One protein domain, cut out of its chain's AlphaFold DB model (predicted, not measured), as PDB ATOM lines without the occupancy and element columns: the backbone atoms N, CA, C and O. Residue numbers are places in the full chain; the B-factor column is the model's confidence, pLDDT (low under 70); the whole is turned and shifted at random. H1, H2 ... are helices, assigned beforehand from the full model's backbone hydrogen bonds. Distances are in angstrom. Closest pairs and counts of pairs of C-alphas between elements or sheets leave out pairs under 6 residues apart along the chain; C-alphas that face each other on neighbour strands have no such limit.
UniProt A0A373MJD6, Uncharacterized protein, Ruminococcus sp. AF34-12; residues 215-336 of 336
ATOM      1  N   ASP A 215     -16.770 -27.570 -18.755       96.75
ATOM      2  CA  ASP A 215     -17.284 -27.004 -20.007       96.75
ATOM      3  C   ASP A 215     -18.714 -27.460 -20.345       96.75
ATOM      4  O   ASP A 215     -19.369 -26.962 -21.268       96.75
ATOM      5  N   THR A 216     -19.246 -28.410 -19.576       97.81
ATOM      6  CA  THR A 216     -20.590 -28.946 -19.804       97.81
ATOM      7  C   THR A 216     -21.675 -27.889 -19.608       97.81
ATOM      8  O   THR A 216     -21.551 -26.947 -18.817       97.81
ATOM      9  N   TYR A 217     -22.800 -28.067 -20.311       97.56
ATOM     10  CA  TYR A 217     -23.975 -27.212 -20.133       97.56
ATOM     11  C   TYR A 217     -24.421 -27.185 -18.666       97.56
ATOM     12  O   TYR A 217     -24.739 -26.125 -18.138       97.56
ATOM     13  N   GLU A 218     -24.408 -28.335 -17.996       98.25
ATOM     14  CA  GLU A 218     -24.831 -28.486 -16.608       98.25
ATOM     15  C   GLU A 218     -23.963 -27.666 -15.644       98.25
ATOM     16  O   GLU A 218     -24.504 -27.040 -14.731       98.25
ATOM     17  N   PHE A 219     -22.641 -27.633 -15.847       98.44
ATOM     18  CA  PHE A 219     -21.726 -26.844 -15.015       98.44
ATOM     19  C   PHE A 219     -21.912 -25.340 -15.232       98.44
ATOM     20  O   PHE A 219     -22.112 -24.587 -14.277       98.44
ATOM     21  N   ARG A 220     -21.986 -24.910 -16.493       98.00
ATOM     22  CA  ARG A 220     -22.246 -23.511 -16.875       98.00
ATOM     23  C   ARG A 220     -23.607 -23.008 -16.395       98.00
ATOM     24  O   ARG A 220     -23.746 -21.873 -15.928       98.00
ATOM     25  N   GLU A 221     -24.634 -23.850 -16.490       98.38
ATOM     26  CA  GLU A 221     -25.974 -23.537 -16.000       98.38
ATOM     27  C   GLU A 221     -25.983 -23.420 -14.469       98.38
ATOM     28  O   GLU A 221     -26.611 -22.506 -13.930       98.38
ATOM     29  N   ALA A 222     -25.272 -24.303 -13.760       98.69
ATOM     30  CA  ALA A 222     -25.129 -24.237 -12.309       98.69
ATOM     31  C   ALA A 222     -24.461 -22.926 -11.859       98.69
ATOM     32  O   ALA A 222     -25.010 -22.220 -11.009       98.69
ATOM     33  N   MET A 223     -23.364 -22.544 -12.514       98.38
ATOM     34  CA  MET A 223     -22.682 -21.266 -12.292       98.38
ATOM     35  C   MET A 223     -23.613 -20.069 -12.539       98.38
ATOM     36  O   MET A 223     -23.704 -19.150 -11.722       98.38
ATOM     37  N   SER A 224     -24.369 -20.097 -13.641       98.25
ATOM     38  CA  SER A 224     -25.327 -19.041 -13.989       98.25
ATOM     39  C   SER A 224     -26.462 -18.914 -12.965       98.25
ATOM     40  O   SER A 224     -26.880 -17.801 -12.639       98.25
ATOM     41  N   LYS A 225     -26.955 -20.041 -12.431       98.50
ATOM     42  CA  LYS A 225     -27.984 -20.069 -11.377       98.50
ATOM     43  C   LYS A 225     -27.482 -19.451 -10.077       98.50
ATOM     44  O   LYS A 225     -28.228 -18.697  -9.456       98.50
ATOM     45  N   ASP A 226     -26.244 -19.739  -9.684       98.69
ATOM     46  CA  ASP A 226     -25.657 -19.128  -8.491       98.69
ATOM     47  C   ASP A 226     -25.489 -17.614  -8.674       98.69
ATOM     48  O   ASP A 226     -25.927 -16.844  -7.819       98.69
ATOM     49  N   LEU A 227     -24.960 -17.167  -9.820       98.38
ATOM     50  CA  LEU A 227     -24.766 -15.741 -10.111       98.38
ATOM     51  C   LEU A 227     -26.069 -14.938 -10.169       98.38
ATOM     52  O   LEU A 227     -26.092 -13.777  -9.755       98.38
ATOM     53  N   ALA A 228     -27.169 -15.542 -10.624       98.25
ATOM     54  CA  ALA A 228     -28.475 -14.885 -10.653       98.25
ATOM     55  C   ALA A 228     -28.961 -14.453  -9.253       98.25
ATOM     56  O   ALA A 228     -29.707 -13.477  -9.138       98.25
ATOM     57  N   ASN A 229     -28.508 -15.117  -8.181       97.88
ATOM     58  CA  ASN A 229     -28.849 -14.741  -6.804       97.88
ATOM     59  C   ASN A 229     -28.201 -13.428  -6.353       97.88
ATOM     60  O   ASN A 229     -28.613 -12.880  -5.329       97.88
ATOM     61  N   TYR A 230     -27.220 -12.929  -7.107       98.44
ATOM     62  CA  TYR A 230     -26.419 -11.747  -6.798       98.44
ATOM     63  C   TYR A 230     -26.682 -10.585  -7.765       98.44
ATOM     64  O   TYR A 230     -25.868  -9.667  -7.875       98.44
ATOM     65  N   ASP A 231     -27.827 -10.582  -8.464       97.69
ATOM     66  CA  ASP A 231     -28.241  -9.453  -9.304       97.69
ATOM     67  C   ASP A 231     -28.504  -8.194  -8.458       97.69
ATOM     68  O   ASP A 231     -29.606  -7.957  -7.943       97.69
ATOM     69  N   ARG A 232     -27.468  -7.353  -8.354       97.25
ATOM     70  CA  ARG A 232     -27.465  -6.084  -7.611       97.25
ATOM     71  C   ARG A 232     -28.413  -5.023  -8.186       97.25
ATOM     72  O   ARG A 232     -28.577  -3.980  -7.558       97.25
ATOM     73  N   SER A 233     -29.048  -5.251  -9.343       97.25
ATOM     74  CA  SER A 233     -30.134  -4.382  -9.824       97.25
ATOM     75  C   SER A 233     -31.431  -4.564  -9.023       97.25
ATOM     76  O   SER A 233     -32.321  -3.711  -9.066       97.25
ATOM     77  N   THR A 234     -31.522  -5.652  -8.254       98.00
ATOM     78  CA  THR A 234     -32.630  -5.952  -7.349       98.00
ATOM     79  C   THR A 234     -32.209  -5.780  -5.891       98.00
ATOM     80  O   THR A 234     -31.065  -6.033  -5.521       98.00
ATOM     81  N   GLU A 235     -33.158  -5.404  -5.031       98.31
ATOM     82  CA  GLU A 235     -32.916  -5.298  -3.584       98.31
ATOM     83  C   GLU A 235     -32.475  -6.643  -2.984       98.31
ATOM     84  O   GLU A 235     -31.554  -6.699  -2.178       98.31
ATOM     85  N   VAL A 236     -33.105  -7.742  -3.412       98.38
ATOM     86  CA  VAL A 236     -32.785  -9.089  -2.919       98.38
ATOM     87  C   VAL A 236     -31.377  -9.505  -3.342       98.38
ATOM     88  O   VAL A 236     -30.603  -9.958  -2.502       98.38
ATOM     89  N   GLY A 237     -31.015  -9.317  -4.614       98.62
ATOM     90  CA  GLY A 237     -29.680  -9.670  -5.095       98.62
ATOM     91  C   GLY A 237     -28.583  -8.812  -4.468       98.62
ATOM     92  O   GLY A 237     -27.528  -9.335  -4.117       98.62
ATOM     93  N   ARG A 238     -28.855  -7.525  -4.209       98.56
ATOM     94  CA  ARG A 238     -27.965  -6.656  -3.426       98.56
ATOM     95  C   ARG A 238     -27.755  -7.179  -2.001       98.56
ATOM     96  O   ARG A 238     -26.613  -7.305  -1.573       98.56
ATOM     97  N   GLN A 239     -28.830  -7.523  -1.289       98.75
ATOM     98  CA  GLN A 239     -28.746  -8.065   0.075       98.75
ATOM     99  C   GLN A 239     -27.982  -9.393   0.127       98.75
ATOM    100  O   GLN A 239     -27.180  -9.605   1.036       98.75
ATOM    101  N   ASN A 240     -28.202 -10.276  -0.851       98.81
ATOM    102  CA  ASN A 240     -27.472 -11.538  -0.961       98.81
ATOM    103  C   ASN A 240     -25.978 -11.308  -1.204       98.81
ATOM    104  O   ASN A 240     -25.156 -11.960  -0.565       98.81
ATOM    105  N   PHE A 241     -25.631 -10.370  -2.090       98.75
ATOM    106  CA  PHE A 241     -24.243 -10.006  -2.370       98.75
ATOM    107  C   PHE A 241     -23.549  -9.437  -1.126       98.75
ATOM    108  O   PHE A 241     -22.481  -9.911  -0.746       98.75
ATOM    109  N   ASP A 242     -24.185  -8.483  -0.438       98.69
ATOM    110  CA  ASP A 242     -23.639  -7.892   0.788       98.69
ATOM    111  C   ASP A 242     -23.470  -8.958   1.891       98.69
ATOM    112  O   ASP A 242     -22.468  -8.958   2.610       98.69
ATOM    113  N   LYS A 243     -24.418  -9.903   2.016       98.75
ATOM    114  CA  LYS A 243     -24.302 -11.040   2.943       98.75
ATOM    115  C   LYS A 243     -23.118 -11.937   2.582       98.75
ATOM    116  O   LYS A 243     -22.310 -12.211   3.458       98.75
ATOM    117  N   MET A 244     -22.996 -12.349   1.320       98.81
ATOM    118  CA  MET A 244     -21.884 -13.173   0.833       98.81
ATOM    119  C   MET A 244     -20.529 -12.528   1.121       98.81
ATOM    120  O   MET A 244     -19.649 -13.188   1.661       98.81
ATOM    121  N   MET A 245     -20.374 -11.234   0.835       98.69
ATOM    122  CA  MET A 245     -19.121 -10.530   1.115       98.69
ATOM    123  C   MET A 245     -18.828 -10.428   2.616       98.69
ATOM    124  O   MET A 245     -17.678 -10.560   3.020       98.69
ATOM    125  N   ASN A 246     -19.840 -10.216   3.461       98.62
ATOM    126  CA  ASN A 246     -19.634 -10.181   4.911       98.62
ATOM    127  C   ASN A 246     -19.308 -11.564   5.493       98.62
ATOM    128  O   ASN A 246     -18.469 -11.649   6.385       98.62
ATOM    129  N   ASP A 247     -19.946 -12.623   4.996       98.62
ATOM    130  CA  ASP A 247     -19.664 -13.998   5.414       98.62
ATOM    131  C   ASP A 247     -18.251 -14.417   4.983       98.62
ATOM    132  O   ASP A 247     -17.513 -14.978   5.793       98.62
ATOM    133  N   LEU A 248     -17.840 -14.064   3.757       98.62
ATOM    134  CA  LEU A 248     -16.481 -14.275   3.253       98.62
ATOM    135  C   LEU A 248     -15.451 -13.622   4.178       98.62
ATOM    136  O   LEU A 248     -14.635 -14.322   4.773       98.62
ATOM    137  N   MET A 249     -15.545 -12.299   4.358       98.25
ATOM    138  CA  MET A 249     -14.594 -11.512   5.159       98.25
ATOM    139  C   MET A 249     -14.647 -11.842   6.658       98.25
ATOM    140  O   MET A 249     -13.712 -11.548   7.397       98.25
ATOM    141  N   GLY A 250     -15.736 -12.457   7.122       97.69
ATOM    142  CA  GLY A 250     -15.893 -12.946   8.490       97.69
ATOM    143  C   GLY A 250     -15.311 -14.340   8.740       97.69
ATOM    144  O   GLY A 250     -15.474 -14.855   9.848       97.69
ATOM    145  N   SER A 251     -14.671 -14.963   7.746       98.00
ATOM    146  CA  SER A 251     -14.192 -16.347   7.805       98.00
ATOM    147  C   SER A 251     -12.764 -16.501   7.272       98.00
ATOM    148  O   SER A 251     -12.258 -15.644   6.549       98.00
ATOM    149  N   ASP A 252     -12.134 -17.639   7.577       98.00
ATOM    150  CA  ASP A 252     -10.799 -17.971   7.058       98.00
ATOM    151  C   ASP A 252     -10.792 -18.169   5.527       98.00
ATOM    152  O   ASP A 252      -9.733 -18.093   4.909       98.00
ATOM    153  N   ALA A 253     -11.964 -18.346   4.898       98.38
ATOM    154  CA  ALA A 253     -12.092 -18.476   3.447       98.38
ATOM    155  C   ALA A 253     -11.604 -17.225   2.697       98.38
ATOM    156  O   ALA A 253     -11.148 -17.337   1.564       98.38
ATOM    157  N   ALA A 254     -11.646 -16.037   3.315       98.31
ATOM    158  CA  ALA A 254     -11.136 -14.818   2.686       98.31
ATOM    159  C   ALA A 254      -9.624 -14.868   2.413       98.31
ATOM    160  O   ALA A 254      -9.161 -14.194   1.498       98.31
ATOM    161  N   PHE A 255      -8.869 -15.660   3.180       97.69
ATOM    162  CA  PHE A 255      -7.415 -15.802   3.036       97.69
ATOM    163  C   PHE A 255      -7.012 -16.951   2.107       97.69
ATOM    164  O   PHE A 255      -5.822 -17.153   1.873       97.69
ATOM    165  N   ASP A 256      -7.982 -17.710   1.597       97.69
ATOM    166  CA  ASP A 256      -7.733 -18.777   0.640       97.69
ATOM    167  C   ASP A 256      -7.639 -18.196  -0.778       97.69
ATOM    168  O   ASP A 256      -8.580 -17.576  -1.290       97.69
ATOM    169  N   ARG A 257      -6.494 -18.432  -1.422       96.12
ATOM    170  CA  ARG A 257      -6.220 -18.038  -2.804       96.12
ATOM    171  C   ARG A 257      -7.303 -18.543  -3.757       96.12
ATOM    172  O   ARG A 257      -7.824 -17.746  -4.536       96.12
ATOM    173  N   ALA A 258      -7.689 -19.815  -3.636       98.25
ATOM    174  CA  ALA A 258      -8.681 -20.459  -4.495       98.25
ATOM    175  C   ALA A 258     -10.064 -19.801  -4.365       98.25
ATOM    176  O   ALA A 258     -10.813 -19.709  -5.335       98.25
ATOM    177  N   VAL A 259     -10.407 -19.294  -3.174       98.69
ATOM    178  CA  VAL A 259     -11.658 -18.554  -2.973       98.69
ATOM    179  C   VAL A 259     -11.581 -17.189  -3.641       98.69
ATOM    180  O   VAL A 259     -12.504 -16.834  -4.369       98.69
ATOM    181  N   SER A 260     -10.503 -16.426  -3.441       98.38
ATOM    182  CA  SER A 260     -10.373 -15.108  -4.083       98.38
ATOM    183  C   SER A 260     -10.366 -15.194  -5.612       98.38
ATOM    184  O   SER A 260     -11.058 -14.402  -6.259       98.38
ATOM    185  N   ASP A 261      -9.712 -16.213  -6.173       98.50
ATOM    186  CA  ASP A 261      -9.702 -16.454  -7.611       98.50
ATOM    187  C   ASP A 261     -11.084 -16.893  -8.120       98.50
ATOM    188  O   ASP A 261     -11.586 -16.355  -9.105       98.50
ATOM    189  N   ASN A 262     -11.815 -17.724  -7.366       98.75
ATOM    190  CA  ASN A 262     -13.226 -17.988  -7.660       98.75
ATOM    191  C   ASN A 262     -14.073 -16.715  -7.644       98.75
ATOM    192  O   ASN A 262     -14.907 -16.528  -8.527       98.75
ATOM    193  N   MET A 263     -13.879 -15.814  -6.677       98.81
ATOM    194  CA  MET A 263     -14.587 -14.530  -6.659       98.81
ATOM    195  C   MET A 263     -14.226 -13.683  -7.888       98.81
ATOM    196  O   MET A 263     -15.101 -13.033  -8.468       98.81
ATOM    197  N   SER A 264     -12.958 -13.708  -8.309       98.56
ATOM    198  CA  SER A 264     -12.483 -13.074  -9.542       98.56
ATOM    199  C   SER A 264     -13.165 -13.659 -10.776       98.56
ATOM    200  O   SER A 264     -13.753 -12.904 -11.556       98.56
ATOM    201  N   ALA A 265     -13.216 -14.983 -10.899       98.38
ATOM    202  CA  ALA A 265     -13.884 -15.684 -11.982       98.38
ATOM    203  C   ALA A 265     -15.396 -15.411 -11.974       98.38
ATOM    204  O   ALA A 265     -15.939 -14.924 -12.967       98.38
ATOM    205  N   TYR A 266     -16.110 -15.632 -10.868       98.50
ATOM    206  CA  TYR A 266     -17.563 -15.431 -10.759       98.50
ATOM    207  C   TYR A 266     -18.008 -14.011 -11.106       98.50
ATOM    208  O   TYR A 266     -19.023 -13.836 -11.783       98.50
ATOM    209  N   PHE A 267     -17.246 -12.998 -10.703       98.12
ATOM    210  CA  PHE A 267     -17.669 -11.603 -10.833       98.12
ATOM    211  C   PHE A 267     -16.824 -10.778 -11.805       98.12
ATOM    212  O   PHE A 267     -17.077  -9.587 -11.960       98.12
ATOM    213  N   LYS A 268     -15.873 -11.409 -12.505       96.88
ATOM    214  CA  LYS A 268     -14.974 -10.781 -13.486       96.88
ATOM    215  C   LYS A 268     -14.274  -9.545 -12.916       96.88
ATOM    216  O   LYS A 268     -14.425  -8.444 -13.449       96.88
ATOM    217  N   ASN A 269     -13.542  -9.745 -11.817       97.62
ATOM    218  CA  ASN A 269     -12.858  -8.684 -11.062       97.62
ATOM    219  C   ASN A 269     -13.765  -7.492 -10.745       97.62
ATOM    220  O   ASN A 269     -13.423  -6.337 -11.025       97.62
ATOM    221  N   ASP A 270     -14.952  -7.765 -10.203       98.12
ATOM    222  CA  ASP A 270     -15.880  -6.699  -9.865       98.12
ATOM    223  C   ASP A 270     -15.221  -5.677  -8.920       98.12
ATOM    224  O   ASP A 270     -14.707  -6.064  -7.864       98.12
ATOM    225  N   PRO A 271     -15.251  -4.370  -9.248       98.31
ATOM    226  CA  PRO A 271     -14.553  -3.363  -8.457       98.31
ATOM    227  C   PRO A 271     -14.994  -3.288  -6.990       98.31
ATOM    228  O   PRO A 271     -14.189  -2.898  -6.151       98.31
ATOM    229  N   GLU A 272     -16.242  -3.646  -6.656       98.38
ATOM    230  CA  GLU A 272     -16.724  -3.652  -5.265       98.38
ATOM    231  C   GLU A 272     -16.080  -4.792  -4.461       98.38
ATOM    232  O   GLU A 272     -15.751  -4.604  -3.291       98.38
ATOM    233  N   ILE A 273     -15.828  -5.942  -5.096       98.50
ATOM    234  CA  ILE A 273     -15.123  -7.076  -4.480       98.50
ATOM    235  C   ILE A 273     -13.646  -6.742  -4.302       98.50
ATOM    236  O   ILE A 273     -13.130  -6.863  -3.193       98.50
ATOM    237  N   VAL A 274     -12.990  -6.262  -5.365       98.44
ATOM    238  CA  VAL A 274     -11.572  -5.859  -5.331       98.44
ATOM    239  C   VAL A 274     -11.346  -4.819  -4.233       98.44
ATOM    240  O   VAL A 274     -10.434  -4.950  -3.416       98.44
ATOM    241  N   GLN A 275     -12.210  -3.800  -4.169       98.50
ATOM    242  CA  GLN A 275     -12.132  -2.772  -3.136       98.50
ATOM    243  C   GLN A 275     -12.357  -3.359  -1.742       98.50
ATOM    244  O   GLN A 275     -11.676  -2.950  -0.805       98.50
ATOM    245  N   ARG A 276     -13.263  -4.334  -1.590       98.25
ATOM    246  CA  ARG A 276     -13.501  -4.958  -0.287       98.25
ATOM    247  C   ARG A 276     -12.276  -5.717   0.221       98.25
ATOM    248  O   ARG A 276     -11.929  -5.539   1.382       98.25
ATOM    249  N   TYR A 277     -11.599  -6.496  -0.622       98.56
ATOM    250  CA  TYR A 277     -10.333  -7.149  -0.252       98.56
ATOM    251  C   TYR A 277      -9.261  -6.126   0.148       98.56
ATOM    252  O   TYR A 277      -8.615  -6.269   1.188       98.56
ATOM    253  N   PHE A 278      -9.126  -5.046  -0.631       98.19
ATOM    254  CA  PHE A 278      -8.195  -3.959  -0.325       98.19
ATOM    255  C   PHE A 278      -8.486  -3.296   1.029       98.19
ATOM    256  O   PHE A 278      -7.562  -3.075   1.813       98.19
ATOM    257  N   ASP A 279      -9.753  -2.991   1.318       98.19
ATOM    258  CA  ASP A 279     -10.170  -2.329   2.559       98.19
ATOM    259  C   ASP A 279      -9.906  -3.197   3.801       98.19
ATOM    260  O   ASP A 279      -9.561  -2.668   4.860       98.19
ATOM    261  N   GLU A 280     -10.023  -4.520   3.666       97.44
ATOM    262  CA  GLU A 280      -9.739  -5.494   4.733       97.44
ATOM    263  C   GLU A 280      -8.235  -5.832   4.839       97.44
ATOM    264  O   GLU A 280      -7.801  -6.464   5.803       97.44
ATOM    265  N   GLY A 281      -7.413  -5.380   3.884       97.44
ATOM    266  CA  GLY A 281      -5.974  -5.655   3.847       97.44
ATOM    267  C   GLY A 281      -5.639  -7.114   3.531       97.44
ATOM    268  O   GLY A 281      -4.628  -7.620   4.021       97.44
ATOM    269  N   ILE A 282      -6.490  -7.776   2.747       97.69
ATOM    270  CA  ILE A 282      -6.357  -9.177   2.335       97.69
ATOM    271  C   ILE A 282      -5.925  -9.212   0.866       97.69
ATOM    272  O   ILE A 282      -6.438  -8.448   0.046       97.69
ATOM    273  N   ASP A 283      -4.971 -10.083   0.531       96.62
ATOM    274  CA  ASP A 283      -4.525 -10.256  -0.851       96.62
ATOM    275  C   ASP A 283      -5.665 -10.815  -1.719       96.62
ATOM    276  O   ASP A 283      -6.391 -11.720  -1.312       96.62
ATOM    277  N   TYR A 284      -5.822 -10.256  -2.920       97.44
ATOM    278  CA  TYR A 284      -6.833 -10.672  -3.887       97.44
ATOM    279  C   TYR A 284      -6.146 -11.318  -5.086       97.44
ATOM    280  O   TYR A 284      -5.548 -10.620  -5.909       97.44
ATOM    281  N   TYR A 285      -6.198 -12.646  -5.150       95.06
ATOM    282  CA  TYR A 285      -5.661 -13.407  -6.269       95.06
ATOM    283  C   TYR A 285      -6.700 -13.449  -7.388       95.06
ATOM    284  O   TYR A 285      -7.895 -13.598  -7.132       95.06
ATOM    285  N   GLN A 286      -6.248 -13.209  -8.614       95.06
ATOM    286  CA  GLN A 286      -7.118 -12.981  -9.761       95.06
ATOM    287  C   GLN A 286      -6.355 -13.156 -11.069       95.06
ATOM    288  O   GLN A 286      -5.143 -12.928 -11.116       95.06
ATOM    289  N   HIS A 287      -7.097 -13.400 -12.148       93.62
ATOM    290  CA  HIS A 287      -6.595 -13.233 -13.504       93.62
ATOM    291  C   HIS A 287      -7.066 -11.918 -14.134       93.62
ATOM    292  O   HIS A 287      -8.013 -11.279 -13.669       93.62
ATOM    293  N   ASP A 288      -6.428 -11.509 -15.229       94.56
ATOM    294  CA  ASP A 288      -6.859 -10.352 -16.014       94.56
ATOM    295  C   ASP A 288      -8.261 -10.526 -16.629       94.56
ATOM    296  O   ASP A 288      -8.698 -11.607 -17.017       94.56
ATOM    297  N   ASN A 289      -8.978  -9.417 -16.825       94.94
ATOM    298  CA  ASN A 289     -10.328  -9.453 -17.409       94.94
ATOM    299  C   ASN A 289     -10.387  -9.989 -18.850       94.94
ATOM    300  O   ASN A 289     -11.450 -10.449 -19.287       94.94
ATOM    301  N   SER A 290      -9.284  -9.906 -19.600       96.12
ATOM    302  CA  SER A 290      -9.163 -10.549 -20.913       96.12
ATOM    303  C   SER A 290      -9.236 -12.066 -20.779       96.12
ATOM    304  O   SER A 290     -10.015 -12.682 -21.500       96.12
ATOM    305  N   TYR A 291      -8.542 -12.636 -19.792       94.31
ATOM    306  CA  TYR A 291      -8.579 -14.065 -19.493       94.31
ATOM    307  C   TYR A 291     -10.001 -14.532 -19.158       94.31
ATOM    308  O   TYR A 291     -10.514 -15.467 -19.764       94.31
ATOM    309  N   TRP A 292     -10.723 -13.785 -18.314       96.25
ATOM    310  CA  TRP A 292     -12.139 -14.051 -17.999       96.25
ATOM    311  C   TRP A 292     -13.122 -13.845 -19.151       96.25
ATOM    312  O   TRP A 292     -14.340 -13.980 -18.977       96.25
ATOM    313  N   SER A 293     -12.644 -13.398 -20.304       94.06
ATOM    314  CA  SER A 293     -13.457 -13.268 -21.509       94.06
ATOM    315  C   SER A 293     -13.237 -14.426 -22.480       94.06
ATOM    316  O   SER A 293     -14.037 -14.560 -23.407       94.06
ATOM    317  N   GLY A 294     -12.234 -15.277 -22.232       94.25
ATOM    318  CA  GLY A 294     -12.060 -16.564 -22.897       94.25
ATOM    319  C   GLY A 294     -13.203 -17.525 -22.571       94.25
ATOM    320  O   GLY A 294     -13.779 -17.502 -21.478       94.25
ATOM    321  N   HIS A 295     -13.577 -18.338 -23.554       93.38
ATOM    322  CA  HIS A 295     -14.627 -19.340 -23.407       93.38
ATOM    323  C   HIS A 295     -14.155 -20.473 -22.488       93.38
ATOM    324  O   HIS A 295     -13.072 -20.998 -22.697       93.38
ATOM    325  N   GLY A 296     -14.960 -20.849 -21.490       94.19
ATOM    326  CA  GLY A 296     -14.657 -21.962 -20.580       94.19
ATOM    327  C   GLY A 296     -13.643 -21.649 -19.471       94.19
ATOM    328  O   GLY A 296     -13.662 -22.319 -18.445       94.19
ATOM    329  N   ASN A 297     -12.820 -20.600 -19.609       96.50
ATOM    330  CA  ASN A 297     -11.768 -20.273 -18.632       96.50
ATOM    331  C   ASN A 297     -12.304 -20.118 -17.203       96.50
ATOM    332  O   ASN A 297     -11.718 -20.616 -16.252       96.50
ATOM    333  N   ARG A 298     -13.441 -19.435 -17.031       98.12
ATOM    334  CA  ARG A 298     -13.998 -19.177 -15.694       98.12
ATOM    335  C   ARG A 298     -14.461 -20.472 -15.039       98.12
ATOM    336  O   ARG A 298     -14.250 -20.671 -13.849       98.12
ATOM    337  N   GLU A 299     -15.126 -21.323 -15.808       98.44
ATOM    338  CA  GLU A 299     -15.635 -22.604 -15.346       98.44
ATOM    339  C   GLU A 299     -14.498 -23.572 -14.999       98.44
ATOM    340  O   GLU A 299     -14.562 -24.208 -13.945       98.44
ATOM    341  N   ALA A 300     -13.454 -23.628 -15.834       98.38
ATOM    342  CA  ALA A 300     -12.265 -24.445 -15.609       98.38
ATOM    343  C   ALA A 300     -11.535 -24.041 -14.319       98.38
ATOM    344  O   ALA A 300     -11.297 -24.892 -13.461       98.38
ATOM    345  N   GLU A 301     -11.279 -22.742 -14.107       98.56
ATOM    346  CA  GLU A 301     -10.646 -22.276 -12.862       98.56
ATOM    347  C   GLU A 301     -11.503 -22.575 -11.634       98.56
ATOM    348  O   GLU A 301     -11.008 -23.084 -10.628       98.56
ATOM    349  N   ILE A 302     -12.820 -22.347 -11.715       98.81
ATOM    350  CA  ILE A 302     -13.727 -22.660 -10.604       98.81
ATOM    351  C   ILE A 302     -13.693 -24.150 -10.263       98.81
ATOM    352  O   ILE A 302     -13.736 -24.517  -9.081       98.81
ATOM    353  N   TYR A 303     -13.598 -25.015 -11.272       98.81
ATOM    354  CA  TYR A 303     -13.438 -26.447 -11.071       98.81
ATOM    355  C   TYR A 303     -12.113 -26.780 -10.378       98.81
ATOM    356  O   TYR A 303     -12.115 -27.475  -9.357       98.81
ATOM    357  N   ALA A 304     -10.998 -26.262 -10.894       98.75
ATOM    358  CA  ALA A 304      -9.661 -26.514 -10.372       98.75
ATOM    359  C   ALA A 304      -9.493 -26.019  -8.929       98.75
ATOM    360  O   ALA A 304      -9.053 -26.766  -8.051       98.75
ATOM    361  N   ASN A 305      -9.966 -24.808  -8.643       98.81
ATOM    362  CA  ASN A 305     -10.025 -24.239  -7.301       98.81
ATOM    363  C   ASN A 305     -10.901 -25.082  -6.369       98.81
ATOM    364  O   ASN A 305     -10.505 -25.377  -5.240       98.81
ATOM    365  N   SER A 306     -12.078 -25.529  -6.828       98.75
ATOM    366  CA  SER A 306     -12.958 -26.405  -6.037       98.75
ATOM    367  C   SER A 306     -12.302 -27.743  -5.704       98.75
ATOM    368  O   SER A 306     -12.416 -28.229  -4.574       98.75
ATOM    369  N   PHE A 307     -11.565 -28.312  -6.658       98.75
ATOM    370  CA  PHE A 307     -10.767 -29.510  -6.441       98.75
ATOM    371  C   PHE A 307      -9.662 -29.273  -5.409       98.75
ATOM    372  O   PHE A 307      -9.547 -30.054  -4.465       98.75
ATOM    373  N   SER A 308      -8.904 -28.184  -5.543       98.56
ATOM    374  CA  SER A 308      -7.830 -27.811  -4.620       98.56
ATOM    375  C   SER A 308      -8.334 -27.620  -3.184       98.56
ATOM    376  O   SER A 308      -7.797 -28.230  -2.256       98.56
ATOM    377  N   MET A 309      -9.423 -26.865  -2.992       98.56
ATOM    378  CA  MET A 309     -10.040 -26.654  -1.674       98.56
ATOM    379  C   MET A 309     -10.470 -27.979  -1.028       98.56
ATOM    380  O   MET A 309     -10.217 -28.212   0.158       98.56
ATOM    381  N   ALA A 310     -11.091 -28.867  -1.813       98.31
ATOM    382  CA  ALA A 310     -11.530 -30.176  -1.339       98.31
ATOM    383  C   ALA A 310     -10.352 -31.122  -1.050       98.31
ATOM    384  O   ALA A 310     -10.407 -31.886  -0.086       98.31
ATOM    385  N   ALA A 311      -9.295 -31.081  -1.863       97.88
ATOM    386  CA  ALA A 311      -8.079 -31.855  -1.647       97.88
ATOM    387  C   ALA A 311      -7.424 -31.489  -0.313       97.88
ATOM    388  O   ALA A 311      -7.081 -32.384   0.449       97.88
ATOM    389  N   GLN A 312      -7.350 -30.194  -0.009       96.69
ATOM    390  CA  GLN A 312      -6.723 -29.648   1.194       96.69
ATOM    391  C   GLN A 312      -7.544 -29.824   2.487       96.69
ATOM    392  O   GLN A 312      -7.073 -29.436   3.555       96.69
ATOM    393  N   ASP A 313      -8.767 -30.375   2.419       96.25
ATOM    394  CA  ASP A 313      -9.758 -30.339   3.516       96.25
ATOM    395  C   ASP A 313      -9.915 -28.916   4.094       96.25
ATOM    396  O   ASP A 313     -10.052 -28.722   5.308       96.25
ATOM    397  N   ASN A 314      -9.880 -27.887   3.230       96.31
ATOM    398  CA  ASN A 314     -10.082 -26.514   3.676       96.31
ATOM    399  C   ASN A 314     -11.570 -26.273   3.949       96.31
ATOM    400  O   ASN A 314     -12.339 -25.864   3.074       96.31
ATOM    401  N   LYS A 315     -11.981 -26.557   5.187       96.94
ATOM    402  CA  LYS A 315     -13.388 -26.524   5.605       96.94
ATOM    403  C   LYS A 315     -14.022 -25.156   5.442       96.94
ATOM    404  O   LYS A 315     -15.135 -25.098   4.937       96.94
ATOM    405  N   ALA A 316     -13.325 -24.085   5.821       98.12
ATOM    406  CA  ALA A 316     -13.872 -22.734   5.711       98.12
ATOM    407  C   ALA A 316     -14.216 -22.406   4.251       98.12
ATOM    408  O   ALA A 316     -15.326 -21.964   3.960       98.12
ATOM    409  N   SER A 317     -13.301 -22.708   3.331       98.56
ATOM    410  CA  SER A 317     -13.492 -22.469   1.903       98.56
ATOM    411  C   SER A 317     -14.557 -23.382   1.294       98.56
ATOM    412  O   SER A 317     -15.450 -22.908   0.596       98.56
ATOM    413  N   CYS A 318     -14.543 -24.679   1.617       98.62
ATOM    414  CA  CYS A 318     -15.568 -25.620   1.154       98.62
ATOM    415  C   CYS A 318     -16.972 -25.224   1.642       98.62
ATOM    416  O   CYS A 318     -17.928 -25.260   0.870       98.62
ATOM    417  N   GLU A 319     -17.109 -24.830   2.912       98.62
ATOM    418  CA  GLU A 319     -18.379 -24.383   3.496       98.62
ATOM    419  C   GLU A 319     -18.852 -23.065   2.873       98.62
ATOM    420  O   GLU A 319     -20.039 -22.933   2.566       98.62
ATOM    421  N   PHE A 320     -17.939 -22.120   2.628       98.81
ATOM    422  CA  PHE A 320     -18.245 -20.874   1.927       98.81
ATOM    423  C   PHE A 320     -18.803 -21.149   0.525       98.81
ATOM    424  O   PHE A 320     -19.897 -20.685   0.191       98.81
ATOM    425  N   MET A 321     -18.101 -21.969  -0.264       98.75
ATOM    426  CA  MET A 321     -18.522 -22.336  -1.617       98.75
ATOM    427  C   MET A 321     -19.849 -23.093  -1.614       98.75
ATOM    428  O   MET A 321     -20.748 -22.765  -2.386       98.75
ATOM    429  N   GLN A 322     -20.027 -24.048  -0.700       98.56
ATOM    430  CA  GLN A 322     -21.277 -24.791  -0.567       98.56
ATOM    431  C   GLN A 322     -22.454 -23.891  -0.163       98.56
ATOM    432  O   GLN A 322     -23.586 -24.147  -0.572       98.56
ATOM    433  N   HIS A 323     -22.222 -22.859   0.652       98.62
ATOM    434  CA  HIS A 323     -23.285 -21.967   1.108       98.62
ATOM    435  C   HIS A 323     -23.686 -20.937   0.046       98.62
ATOM    436  O   HIS A 323     -24.879 -20.696  -0.147       98.62
ATOM    437  N   HIS A 324     -22.707 -20.331  -0.631       98.81
ATOM    438  CA  HIS A 324     -22.925 -19.197  -1.534       98.81
ATOM    439  C   HIS A 324     -22.975 -19.567  -3.019       98.81
ATOM    440  O   HIS A 324     -23.620 -18.860  -3.794       98.81
ATOM    441  N   PHE A 325     -22.381 -20.690  -3.414       98.88
ATOM    442  CA  PHE A 325     -22.417 -21.210  -4.783       98.88
ATOM    443  C   PHE A 325     -22.871 -22.682  -4.799       98.88
ATOM    444  O   PHE A 325     -22.166 -23.558  -5.311       98.88
ATOM    445  N   PRO A 326     -24.036 -22.996  -4.191       98.75
ATOM    446  CA  PRO A 326     -24.461 -24.372  -3.961       98.75
ATOM    447  C   PRO A 326     -24.670 -25.157  -5.255       98.75
ATOM    448  O   PRO A 326     -24.367 -26.347  -5.285       98.75
ATOM    449  N   ASN A 327     -25.167 -24.527  -6.327       98.81
ATOM    450  CA  ASN A 327     -25.412 -25.250  -7.573       98.81
ATOM    451  C   ASN A 327     -24.083 -25.678  -8.207       98.81
ATOM    452  O   ASN A 327     -23.941 -26.833  -8.611       98.81
ATOM    453  N   THR A 328     -23.111 -24.765  -8.265       98.75
ATOM    454  CA  THR A 328     -21.781 -25.036  -8.822       98.75
ATOM    455  C   THR A 328     -21.045 -26.068  -7.978       98.75
ATOM    456  O   THR A 328     -20.529 -27.044  -8.517       98.75
ATOM    457  N   TRP A 329     -21.062 -25.916  -6.649       98.69
ATOM    458  CA  TRP A 329     -20.422 -26.859  -5.729       98.69
ATOM    459  C   TRP A 329     -21.015 -28.269  -5.831       98.69
ATOM    460  O   TRP A 329     -20.285 -29.260  -5.889       98.69
ATOM    461  N   GLU A 330     -22.344 -28.382  -5.903       98.50
ATOM    462  CA  GLU A 330     -23.007 -29.669  -6.122       98.50
ATOM    463  C   GLU A 330     -22.634 -30.287  -7.468       98.50
ATOM    464  O   GLU A 330     -22.454 -31.504  -7.548       98.50
ATOM    465  N   GLN A 331     -22.532 -29.479  -8.526       98.44
ATOM    466  CA  GLN A 331     -22.154 -29.980  -9.841       98.44
ATOM    467  C   GLN A 331     -20.699 -30.455  -9.862       98.44
ATOM    468  O   GLN A 331     -20.448 -31.567 -10.316       98.44
ATOM    469  N   PHE A 332     -19.772 -29.699  -9.270       98.44
ATOM    470  CA  PHE A 332     -18.401 -30.149  -9.022       98.44
ATOM    471  C   PHE A 332     -18.389 -31.509  -8.305       98.44
ATOM    472  O   PHE A 332     -17.849 -32.483  -8.833       98.44
ATOM    473  N   LYS A 333     -19.082 -31.640  -7.164       97.94
ATOM    474  CA  LYS A 333     -19.131 -32.899  -6.399       97.94
ATOM    475  C   LYS A 333     -19.719 -34.077  -7.183       97.94
ATOM    476  O   LYS A 333     -19.289 -35.198  -6.946       97.94
ATOM    477  N   LYS A 334     -20.677 -33.857  -8.094       96.88
ATOM    478  CA  LYS A 334     -21.260 -34.918  -8.947       96.88
ATOM    479  C   LYS A 334     -20.291 -35.455  -9.995       96.88
ATOM    480  O   LYS A 334     -20.504 -36.556 -10.497       96.88
ATOM    481  N   THR A 335     -19.286 -34.665 -10.356       94.19
ATOM    482  CA  THR A 335     -18.287 -35.045 -11.360       94.19
ATOM    483  C   THR A 335     -17.060 -35.716 -10.747       94.19
ATOM    484  O   THR A 335     -16.270 -36.289 -11.489       94.19
ATOM    485  N   LEU A 336     -16.886 -35.668  -9.418       90.44
ATOM    486  CA  LEU A 336     -15.860 -36.422  -8.685       90.44
ATOM    487  C   LEU A 336     -16.171 -37.921  -8.692       90.44
ATOM    488  O   LEU A 336     -15.247 -38.683  -9.065       90.44
TER     489      LEU A 336
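This is residues 215 to 336 of the 336 residues of an uncharacterized protein of Ruminococcus sp. AF34-12 (UniProt A0A373MJD6). Five helices run roughly along one axis in two uneven rows, H6, H4 and H5 in one and H7 and H2 in the other, with H4 nearest the middle. H1 crosses one end of this group with H8 side by side with it, short H3 sits at the other end between H2 and H4, and residues 281 to 296 run past H4 on the side away from H2 and H7. The printed part has 122 residues with eight named helices, H1 to H8 in chain order, and no named strand; the class is all helix. It is compact, with a radius of gyration of the C-alphas of 13.4 A, and spans 36 by 33 by 28 A.

H1 is residues 217 to 228, 16.2 A long, beginning at C-alpha 217 (-23.975, -27.212, -20.133). H2 is residues 235 to 249, 21.2 A. H3, residues 252 to 255, measures 5.7 A. H4 is residues 257 to 267, 15.4 A, and H5 is residues 271 to 280, 14.2 A. H6 is residues 297 to 311, 20.9 A, beginning at (-11.768, -20.273, -18.632). H7 is residues 315 to 324, 14.0 A, and H8 is residues 326 to 335, 14.4 A, ending at (-18.287, -35.045, -11.360).

H6 and H7 are the hub, touching four helices each. They form a helical hairpin at a steep tilt of 42 degrees, with C-alphas of Met 309 and Cys 318 closest, 6.3 A. H6 touches H4 at a shallow tilt of 30 degrees, opposite ways, the C-alphas of Ala 258 and Asn 305 being closest at 4.9 A. H7 touches H3, with C-alphas of Ala 253 and Ser 317 closest at 4.5 A. H7 only just touches H2, with 3 pairs of C-alphas within 8 A, Met 244 and His 324 closest at 6.6 A; they run opposite ways at a shallow tilt of 2 degrees. H1 touches H8 at a shallow tilt of 18 degrees, opposite ways, Ala 222 and Asn 327 having the closest C-alphas, 4.9 A. H5 touches no helix but is near H2 and H4. In H1, H2, H4, H5, H6, H7 and H8 every O i to N i+4 pair is within hydrogen-bond range; H3 is too short for such a pair.

The C-alphas farthest apart, of Tyr 217 and Gly 281, are 36.9 A apart. The printed part has no cut and ends at the chain's last residue. The link from H5 to H6 is long, 16 residues. Mean pLDDT of the printed part is 97.8, and no printed residue is under 70.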